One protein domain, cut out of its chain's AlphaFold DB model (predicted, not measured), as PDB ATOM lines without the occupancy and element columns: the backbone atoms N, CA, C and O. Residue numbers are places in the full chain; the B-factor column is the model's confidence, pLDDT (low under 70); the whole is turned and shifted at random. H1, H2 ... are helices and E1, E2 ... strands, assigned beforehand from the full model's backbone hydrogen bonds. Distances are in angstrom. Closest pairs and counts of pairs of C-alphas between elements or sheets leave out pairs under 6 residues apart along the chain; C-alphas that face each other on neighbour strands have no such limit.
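What this domain is: This is residues 18 to 89 of the 89 residues of an uncharacterized protein of Candidatus Saccharibacteria bacterium (UniProt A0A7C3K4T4). The domain is a rod with two parts set end to end: three helices packed together at one end, and a small sheet of three short strands at the other. H2 and H3 form a helical hairpin, and H1 packs on both at a slant, the three helix centres making a triangle. The printed part has 72 residues, with three named helices and three named strands in the order H1 E1 E2 H2 H3 E3; the class is mixed, helices and strands. The mixed sheet runs E2 E1 E3. The whole is only just loose, close to compact, with a radius of gyration of the C-alphas of 13.5 A and spans of 47 by 20 by 16 A.

How they stand to each other: H1, residues 18 to 28, touches H3, residues 64 to 78, closest at the C-alphas of Gly 28 and Ala 75, 4.6 A apart; they run the same way at a steep tilt of 46 degrees. H1 also touches H2, residues 46 to 57, which meets it with residues 47 to 51 alone; the closest C-alphas, of Gly 28 and Leu 48, are 4.6 A apart, and the tilt is steep, 42 degrees, opposite ways. H2 and H3 touch as a helical hairpin at a shallow tilt of 6 degrees, opposite ways, with the C-alphas of Leu 48 and Ala 75 closest at 6.3 A. In H1, H2 and H3 every O i to N i+4 pair is within hydrogen-bond range. E1, residues 32 to 35, and E2, residues 41 to 44, form an antiparallel hairpin, with N 44 and O 32 within hydrogen-bond range at 2.7 A. On the other side of E1 is E3, residues 85 to 88, parallel to it, with N 33 and O 85 within hydrogen-bond range at 2.8 A. H1, H2 and H3 are not on the sheet.

Where its parts are: H1 begins at C-alpha 18 (173.662, 207.741, 121.976) and is 15.4 A long. E1 and E2 each measure 9.6 A. H2 is 16.9 A long, and H3, the longest helix, 21.0 A, from C-alpha 64 at (181.253, 196.344, 122.236). E3, 9.8 A long, ends at C-alpha 88 (179.167, 202.919, 156.930).

The domain as a whole: The C-alphas of Ser 38 and Gln 61 are the two farthest apart, at 47.2 A. The printed part has no cut and ends at residue 89, the chain's last. The links from H1 to E1, E1 to E2 and E2 to H2 are tight; those from H2 to H3 and H3 to E3 are short, and no link is long. The mean pLDDT of the printed part is 88.2, and residues 59 to 62 are under 70.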
ATOM      1  N   PHE A  18     173.301 206.730 120.982       88.12
ATOM      2  CA  PHE A  18     173.662 207.741 121.976       88.12
ATOM      3  C   PHE A  18     173.118 207.408 123.371       88.12
ATOM      4  O   PHE A  18     173.870 207.441 124.347       88.12
ATOM      5  N   LEU A  19     171.842 207.014 123.471       91.25
ATOM      6  CA  LEU A  19     171.228 206.630 124.744       91.25
ATOM      7  C   LEU A  19     172.001 205.496 125.431       91.25
ATOM      8  O   LEU A  19     172.235 205.560 126.637       91.25
ATOM      9  N   LYS A  20     172.460 204.490 124.678       88.31
ATOM     10  CA  LYS A  20     173.281 203.406 125.236       88.31
ATOM     11  C   LYS A  20     174.601 203.909 125.801       88.31
ATOM     12  O   LYS A  20     174.984 203.486 126.888       88.31
ATOM     13  N   LEU A  21     175.283 204.822 125.104       90.50
ATOM     14  CA  LEU A  21     176.525 205.412 125.614       90.50
ATOM     15  C   LEU A  21     176.287 206.133 126.945       90.50
ATOM     16  O   LEU A  21     177.074 205.966 127.875       90.50
ATOM     17  N   VAL A  22     175.183 206.876 127.057       93.88
ATOM     18  CA  VAL A  22     174.794 207.550 128.304       93.88
ATOM     19  C   VAL A  22     174.517 206.533 129.411       93.88
ATOM     20  O   VAL A  22     175.012 206.700 130.522       93.88
ATOM     21  N   VAL A  23     173.798 205.445 129.117       92.31
ATOM     22  CA  VAL A  23     173.549 204.369 130.093       92.31
ATOM     23  C   VAL A  23     174.859 203.759 130.590       92.31
ATOM     24  O   VAL A  23     175.034 203.609 131.799       92.31
ATOM     25  N   TYR A  24     175.805 203.465 129.693       92.44
ATOM     26  CA  TYR A  24     177.121 202.940 130.070       92.44
ATOM     27  C   TYR A  24     177.934 203.929 130.901       92.44
ATOM     28  O   TYR A  24     178.578 203.523 131.865       92.44
ATOM     29  N   LEU A  25     177.869 205.219 130.576       94.19
ATOM     30  CA  LEU A  25     178.537 206.265 131.340       94.19
ATOM     31  C   LEU A  25     177.961 206.396 132.757       94.19
ATOM     32  O   LEU A  25     178.722 206.477 133.723       94.19
ATOM     33  N   VAL A  26     176.634 206.372 132.902       93.56
ATOM     34  CA  VAL A  26     175.967 206.432 134.212       93.56
ATOM     35  C   VAL A  26     176.293 205.191 135.038       93.56
ATOM     36  O   VAL A  26     176.641 205.320 136.210       93.56
ATOM     37  N   HIS A  27     176.251 204.001 134.429       93.50
ATOM     38  CA  HIS A  27     176.624 202.767 135.116       93.50
ATOM     39  C   HIS A  27     178.085 202.792 135.555       93.50
ATOM     40  O   HIS A  27     178.361 202.561 136.722       93.50
ATOM     41  N   GLY A  28     179.026 203.124 134.670       93.00
ATOM     42  CA  GLY A  28     180.445 203.138 135.027       93.00
ATOM     43  C   GLY A  28     180.780 204.174 136.099       93.00
ATOM     44  O   GLY A  28     181.683 203.947 136.896       93.00
ATOM     45  N   SER A  29     179.999 205.253 136.194       93.62
ATOM     46  CA  SER A  29     180.160 206.280 137.228       93.62
ATOM     47  C   SER A  29     179.683 205.856 138.623       93.62
ATOM     48  O   SER A  29     179.900 206.587 139.591       93.62
ATOM     49  N   PHE A  30     179.011 204.708 138.753       93.69
ATOM     50  CA  PHE A  30     178.409 204.279 140.011       93.69
ATOM     51  C   PHE A  30     179.382 203.458 140.869       93.69
ATOM     52  O   PHE A  30     179.748 202.326 140.535       93.69
ATOM     53  N   TRP A  31     179.751 204.014 142.022       93.44
ATOM     54  CA  TRP A  31     180.616 203.374 143.011       93.44
ATOM     55  C   TRP A  31     179.883 203.141 144.329       93.44
ATOM     56  O   TRP A  31     179.003 203.904 144.725       93.44
ATOM     57  N   VAL A  32     180.275 202.090 145.039       92.94
ATOM     58  CA  VAL A  32     179.875 201.878 146.432       92.94
ATOM     59  C   VAL A  32     181.124 201.995 147.282       92.94
ATOM     60  O   VAL A  32     182.076 201.246 147.093       92.94
ATOM     61  N   ARG A  33     181.150 202.952 148.201       90.38
ATOM     62  CA  ARG A  33     182.280 203.181 149.102       90.38
ATOM     63  C   ARG A  33     181.902 202.676 150.482       90.38
ATOM     64  O   ARG A  33     181.017 203.235 151.129       90.38
ATOM     65  N   LEU A  34     182.569 201.615 150.917       91.38
ATOM     66  CA  LEU A  34     182.428 201.107 152.273       91.38
ATOM     67  C   LEU A  34     183.349 201.911 153.186       91.38
ATOM     68  O   LEU A  34     184.551 201.972 152.932       91.38
ATOM     69  N   VAL A  35     182.787 202.545 154.208       90.06
ATOM     70  CA  VAL A  35     183.530 203.354 155.175       90.06
ATOM     71  C   VAL A  35     183.519 202.627 156.511       90.06
ATOM     72  O   VAL A  35     182.467 202.480 157.128       90.06
ATOM     73  N   THR A  36     184.682 202.171 156.956       89.06
ATOM     74  CA  THR A  36     184.826 201.544 158.271       89.06
ATOM     75  C   THR A  36     184.756 202.612 159.360       89.06
ATOM     76  O   THR A  36     185.223 203.735 159.160       89.06
ATOM     77  N   LYS A  37     184.288 202.259 160.563       84.06
ATOM     78  CA  LYS A  37     184.359 203.139 161.754       84.06
ATOM     79  C   LYS A  37     185.760 203.695 162.063       84.06
ATOM     80  O   LYS A  37     185.870 204.736 162.698       84.06
ATOM     81  N   SER A  38     186.823 203.029 161.606       86.19
ATOM     82  CA  SER A  38     188.216 203.493 161.712       86.19
ATOM     83  C   SER A  38     188.608 204.568 160.685       86.19
ATOM     84  O   SER A  38     189.733 205.056 160.723       86.19
ATOM     85  N   GLY A  39     187.714 204.928 159.758       83.25
ATOM     86  CA  GLY A  39     187.941 205.919 158.701       83.25
ATOM     87  C   GLY A  39     188.481 205.351 157.383       83.25
ATOM     88  O   GLY A  39     188.613 206.096 156.413       83.25
ATOM     89  N   ALA A  40     188.771 204.048 157.307       86.81
ATOM     90  CA  ALA A  40     189.194 203.407 156.064       86.81
ATOM     91  C   ALA A  40     188.055 203.395 155.030       86.81
ATOM     92  O   ALA A  40     186.914 203.088 155.371       86.81
ATOM     93  N   GLN A  41     188.368 203.700 153.767       88.12
ATOM     94  CA  GLN A  41     187.410 203.649 152.660       88.12
ATOM     95  C   GLN A  41     187.805 202.574 151.652       88.12
ATOM     96  O   GLN A  41     188.914 202.595 151.121       88.12
ATOM     97  N   ILE A  42     186.876 201.670 151.347       90.31
ATOM     98  CA  ILE A  42     187.043 200.625 150.337       90.31
ATOM     99  C   ILE A  42     186.086 200.932 149.176       90.31
ATOM    100  O   ILE A  42     184.876 200.722 149.309       90.31
ATOM    101  N   PRO A  43     186.586 201.470 148.047       90.69
ATOM    102  CA  PRO A  43     185.765 201.749 146.877       90.69
ATOM    103  C   PRO A  43     185.524 200.469 146.063       90.69
ATOM    104  O   PRO A  43     186.455 199.838 145.567       90.69
ATOM    105  N   LEU A  44     184.257 200.106 145.890       92.06
ATOM    106  CA  LEU A  44     183.797 198.982 145.082       92.06
ATOM    107  C   LEU A  44     183.159 199.501 143.780       92.06
ATOM    108  O   LEU A  44     182.146 200.209 143.836       92.06
ATOM    109  N   PRO A  45     183.698 199.142 142.599       92.69
ATOM    110  CA  PRO A  45     183.186 199.577 141.298       92.69
ATOM    111  C   PRO A  45     181.961 198.755 140.870       92.69
ATOM    112  O   PRO A  45     181.978 198.046 139.861       92.69
ATOM    113  N   VAL A  46     180.883 198.821 141.654       93.06
ATOM    114  CA  VAL A  46     179.654 198.040 141.414       93.06
ATOM    115  C   VAL A  46     179.047 198.371 140.050       93.06
ATOM    116  O   VAL A  46     178.609 197.477 139.325       93.06
ATOM    117  N   GLY A  47     179.096 199.642 139.662       91.56
ATOM    118  CA  GLY A  47     178.613 200.120 138.380       91.56
ATOM    119  C   GLY A  47     179.388 199.596 137.169       91.56
ATOM    120  O   GLY A  47     178.787 199.236 136.155       91.56
ATOM    121  N   LEU A  48     180.712 199.442 137.286       93.25
ATOM    122  CA  LEU A  48     181.529 198.818 136.241       93.25
ATOM    123  C   LEU A  48     181.182 197.335 136.086       93.25
ATOM    124  O   LEU A  48     181.000 196.863 134.965       93.25
ATOM    125  N   LEU A  49     181.038 196.599 137.193       93.56
ATOM    126  CA  LEU A  49     180.651 195.186 137.145       93.56
ATOM    127  C   LEU A  49     179.274 195.013 136.485       93.56
ATOM    128  O   LEU A  49     179.134 194.208 135.559       93.56
ATOM    129  N   GLY A  50     178.289 195.817 136.895       92.19
ATOM    130  CA  GLY A  50     176.954 195.834 136.291       92.19
ATOM    131  C   GLY A  50     176.980 196.196 134.802       92.19
ATOM    132  O   GLY A  50     176.350 195.524 133.987       92.19
ATOM    133  N   GLY A  51     177.776 197.194 134.414       90.69
ATOM    134  CA  GLY A  51     177.897 197.619 133.020       90.69
ATOM    135  C   GLY A  51     178.538 196.561 132.121       90.69
ATOM    136  O   GLY A  51     178.099 196.365 130.988       90.69
ATOM    137  N   VAL A  52     179.524 195.814 132.631       90.94
ATOM    138  CA  VAL A  52     180.133 194.687 131.904       90.94
ATOM    139  C   VAL A  52     179.110 193.572 131.681       90.94
ATOM    140  O   VAL A  52     179.070 192.982 130.599       90.94
ATOM    141  N   LEU A  53     178.261 193.289 132.674       90.56
ATOM    142  CA  LEU A  53     177.153 192.343 132.527       90.56
ATOM    143  C   LEU A  53     176.159 192.817 131.456       90.56
ATOM    144  O   LEU A  53     175.806 192.025 130.582       90.56
ATOM    145  N   LEU A  54     175.779 194.099 131.453       87.62
ATOM    146  CA  LEU A  54     174.913 194.679 130.417       87.62
ATOM    147  C   LEU A  54     175.502 194.494 129.007       87.62
ATOM    148  O   LEU A  54     174.816 193.978 128.125       87.62
ATOM    149  N   LEU A  55     176.794 194.790 128.819       87.12
ATOM    150  CA  LEU A  55     177.524 194.579 127.555       87.12
ATOM    151  C   LEU A  55     177.583 193.108 127.113       87.12
ATOM    152  O   LEU A  55     177.676 192.810 125.916       87.12
ATOM    153  N   ARG A  56     177.570 192.170 128.069       84.12
ATOM    154  CA  ARG A  56     177.540 190.729 127.779       84.12
ATOM    155  C   ARG A  56     176.163 190.265 127.319       84.12
ATOM    156  O   ARG A  56     176.102 189.483 126.370       84.12
ATOM    157  N   TYR A  57     175.095 190.725 127.970       82.62
ATOM    158  CA  TYR A  57     173.725 190.334 127.629       82.62
ATOM    159  C   TYR A  57     173.185 191.050 126.389       82.62
ATOM    160  O   TYR A  57     172.331 190.495 125.691       82.62
ATOM    161  N   GLU A  58     173.699 192.238 126.059       74.56
ATOM    162  CA  GLU A  58     173.306 192.926 124.835       74.56
ATOM    163  C   GLU A  58     173.692 192.109 123.586       74.56
ATOM    164  O   GLU A  58     174.863 191.876 123.265       74.56
ATOM    165  N   ARG A  59     172.664 191.688 122.838       63.97
ATOM    166  CA  ARG A  59     172.793 191.104 121.490       63.97
ATOM    167  C   ARG A  59     172.901 192.163 120.385       63.97
ATOM    168  O   ARG A  59     173.004 191.802 119.214       63.97
ATOM    169  N   LEU A  60     172.814 193.444 120.734       58.62
ATOM    170  CA  LEU A  60     172.720 194.545 119.778       58.62
ATOM    171  C   LEU A  60     174.072 194.903 119.150       58.62
ATOM    172  O   LEU A  60     175.135 194.635 119.701       58.62
ATOM    173  N   GLN A  61     173.998 195.495 117.957       61.34
ATOM    174  CA  GLN A  61     175.101 195.723 117.013       61.34
ATOM    175  C   GLN A  61     176.050 196.864 117.418       61.34
ATOM    176  O   GLN A  61     176.768 197.388 116.569       61.34
ATOM    177  N   LEU A  62     176.055 197.266 118.691       65.25
ATOM    178  CA  LEU A  62     177.019 198.239 119.180       65.25
ATOM    179  C   LEU A  62     178.403 197.591 119.148       65.25
ATOM    180  O   LEU A  62     178.578 196.463 119.622       65.25
ATOM    181  N   ASP A  63     179.398 198.298 118.614       74.75
ATOM    182  CA  ASP A  63     180.786 197.870 118.732       74.75
ATOM    183  C   ASP A  63     181.135 197.809 120.220       74.75
ATOM    184  O   ASP A  63     181.427 198.822 120.854       74.75
ATOM    185  N   LYS A  64     181.091 196.598 120.793       81.25
ATOM    186  CA  LYS A  64     181.253 196.344 122.236       81.25
ATOM    187  C   LYS A  64     182.494 197.028 122.810       81.25
ATOM    188  O   LYS A  64     182.502 197.417 123.970       81.25
ATOM    189  N   LYS A  65     183.522 197.215 121.976       87.12
ATOM    190  CA  LYS A  65     184.753 197.951 122.288       87.12
ATOM    191  C   LYS A  65     184.488 199.384 122.762       87.12
ATOM    192  O   LYS A  65     185.098 199.797 123.741       87.12
ATOM    193  N   ILE A  66     183.581 200.116 122.111       89.75
ATOM    194  CA  ILE A  66     183.235 201.497 122.483       89.75
ATOM    195  C   ILE A  66     182.495 201.506 123.821       89.75
ATOM    196  O   ILE A  66     182.836 202.290 124.700       89.75
ATOM    197  N   GLY A  67     181.541 200.592 124.015       90.00
ATOM    198  CA  GLY A  67     180.836 200.465 125.291       90.00
ATOM    199  C   GLY A  67     181.778 200.133 126.454       90.00
ATOM    200  O   GLY A  67     181.715 200.790 127.491       90.00
ATOM    201  N   TYR A  68     182.722 199.201 126.260       91.88
ATOM    202  CA  TYR A  68     183.778 198.934 127.244       91.88
ATOM    203  C   TYR A  68     184.649 200.164 127.503       91.88
ATOM    204  O   TYR A  68     184.926 200.458 128.660       91.88
ATOM    205  N   ALA A  69     185.054 200.897 126.460       94.75
ATOM    206  CA  ALA A  69     185.868 202.098 126.618       94.75
ATOM    207  C   ALA A  69     185.153 203.160 127.467       94.75
ATOM    208  O   ALA A  69     185.730 203.648 128.434       94.75
ATOM    209  N   ILE A  70     183.884 203.461 127.172       94.62
ATOM    210  CA  ILE A  70     183.099 204.445 127.934       94.62
ATOM    211  C   ILE A  70     182.883 203.988 129.375       94.62
ATOM    212  O   ILE A  70     183.038 204.785 130.301       94.62
ATOM    213  N   LEU A  71     182.556 202.713 129.584       94.38
ATOM    214  CA  LEU A  71     182.344 202.164 130.921       94.38
ATOM    215  C   LEU A  71     183.619 202.240 131.777       94.38
ATOM    216  O   LEU A  71     183.570 202.612 132.947       94.38
ATOM    217  N   LEU A  72     184.768 201.918 131.185       95.06
ATOM    218  CA  LEU A  72     186.056 201.909 131.874       95.06
ATOM    219  C   LEU A  72     186.562 203.338 132.121       95.06
ATOM    220  O   LEU A  72     187.023 203.638 133.219       95.06
ATOM    221  N   MET A  73     186.397 204.243 131.149       96.12
ATOM    222  CA  MET A  73     186.717 205.664 131.315       96.12
ATOM    223  C   MET A  73     185.852 206.324 132.388       96.12
ATOM    224  O   MET A  73     186.385 207.010 133.255       96.12
ATOM    225  N   SER A  74     184.535 206.110 132.363       95.25
ATOM    226  CA  SER A  74     183.633 206.679 133.372       95.25
ATOM    227  C   SER A  74     183.945 206.155 134.770       95.25
ATOM    228  O   SER A  74     184.028 206.962 135.692       95.25
ATOM    229  N   ALA A  75     184.226 204.858 134.934       94.31
ATOM    230  CA  ALA A  75     184.685 204.304 136.209       94.31
ATOM    231  C   ALA A  75     186.007 204.923 136.669       94.31
ATOM    232  O   ALA A  75     186.126 205.350 137.816       94.31
ATOM    233  N   PHE A  76     186.986 205.038 135.773       95.06
ATOM    234  CA  PHE A  76     188.282 205.627 136.100       95.06
ATOM    235  C   PHE A  76     188.172 207.098 136.523       95.06
ATOM    236  O   PHE A  76     188.787 207.505 137.504       95.06
ATOM    237  N   ILE A  77     187.369 207.895 135.814       94.25
ATOM    238  CA  ILE A  77     187.168 209.313 136.136       94.25
ATOM    239  C   ILE A  77     186.411 209.447 137.464       94.25
ATOM    240  O   ILE A  77     186.845 210.171 138.356       94.25
ATOM    241  N   SER A  78     185.308 208.713 137.625       92.19
ATOM    242  CA  SER A  78     184.464 208.763 138.829       92.19
ATOM    243  C   SER A  78     185.132 208.207 140.087       92.19
ATOM    244  O   SER A  78     184.730 208.586 141.185       92.19
ATOM    245  N   PHE A  79     186.186 207.393 139.963       91.44
ATOM    246  CA  PHE A  79     186.990 206.928 141.097       91.44
ATOM    247  C   PHE A  79     187.517 208.081 141.967       91.44
ATOM    248  O   PHE A  79     187.616 207.954 143.190       91.44
ATOM    249  N   TRP A  80     187.825 209.221 141.353       90.31
ATOM    250  CA  TRP A  80     188.336 210.400 142.053       90.31
ATOM    251  C   TRP A  80     187.233 211.294 142.615       90.31
ATOM    252  O   TRP A  80     187.508 212.170 143.433       90.31
ATOM    253  N   LEU A  81     185.984 211.080 142.202       86.88
ATOM    254  CA  LEU A  81     184.856 211.872 142.658       86.88
ATOM    255  C   LEU A  81     184.145 211.168 143.830       86.88
ATOM    256  O   LEU A  81     184.068 209.934 143.868       86.88
ATOM    257  N   PRO A  82     183.555 211.926 144.772       80.94
ATOM    258  CA  PRO A  82     182.681 211.388 145.816       80.94
ATOM    259  C   PRO A  82     181.293 211.055 145.236       80.94
ATOM    260  O   PRO A  82     180.263 211.499 145.733       80.94
ATOM    261  N   LEU A  83     181.271 210.327 144.119       77.81
ATOM    262  CA  LEU A  83     180.059 209.872 143.454       77.81
ATOM    263  C   LEU A  83     179.728 208.452 143.906       77.81
ATOM    264  O   LEU A  83     180.616 207.606 144.037       77.81
ATOM    265  N   GLY A  84     178.435 208.200 144.103       81.56
ATOM    266  CA  GLY A  84     177.912 206.894 144.477       81.56
ATOM    267  C   GLY A  84     177.376 206.839 145.903       81.56
ATOM    268  O   GLY A  84     176.923 207.839 146.455       81.56
ATOM    269  N   VAL A  85     177.377 205.640 146.480       88.81
ATOM    270  CA  VAL A  85     176.761 205.368 147.785       88.81
ATOM    271  C   VAL A  85     177.842 205.128 148.827       88.81
ATOM    272  O   VAL A  85     178.711 204.279 148.640       88.81
ATOM    273  N   HIS A  86     177.759 205.850 149.941       89.19
ATOM    274  CA  HIS A  86     178.627 205.658 151.097       89.19
ATOM    275  C   HIS A  86     177.896 204.809 152.134       89.19
ATOM    276  O   HIS A  86     176.896 205.246 152.702       89.19
ATOM    277  N   ILE A  87     178.382 203.591 152.363       88.12
ATOM    278  CA  ILE A  87     177.827 202.685 153.370       88.12
ATOM    279  C   ILE A  87     178.816 202.629 154.522       88.12
ATOM    280  O   ILE A  87     179.974 202.263 154.328       88.12
ATOM    281  N   VAL A  88     178.360 203.004 155.713       88.56
ATOM    282  CA  VAL A  88     179.167 202.919 156.930       88.56
ATOM    283  C   VAL A  88     178.969 201.544 157.556       88.56
ATOM    284  O   VAL A  88     177.827 201.124 157.758       88.56
ATOM    285  N   ILE A  89     180.074 200.863 157.855       84.06
ATOM    286  CA  ILE A  89     180.122 199.540 158.499       84.06
ATOM    287  C   ILE A  89     181.025 199.562 159.736       84.06
ATOM    288  O   ILE A  89     182.109 200.191 159.703       84.06
TER     289      ILE A  89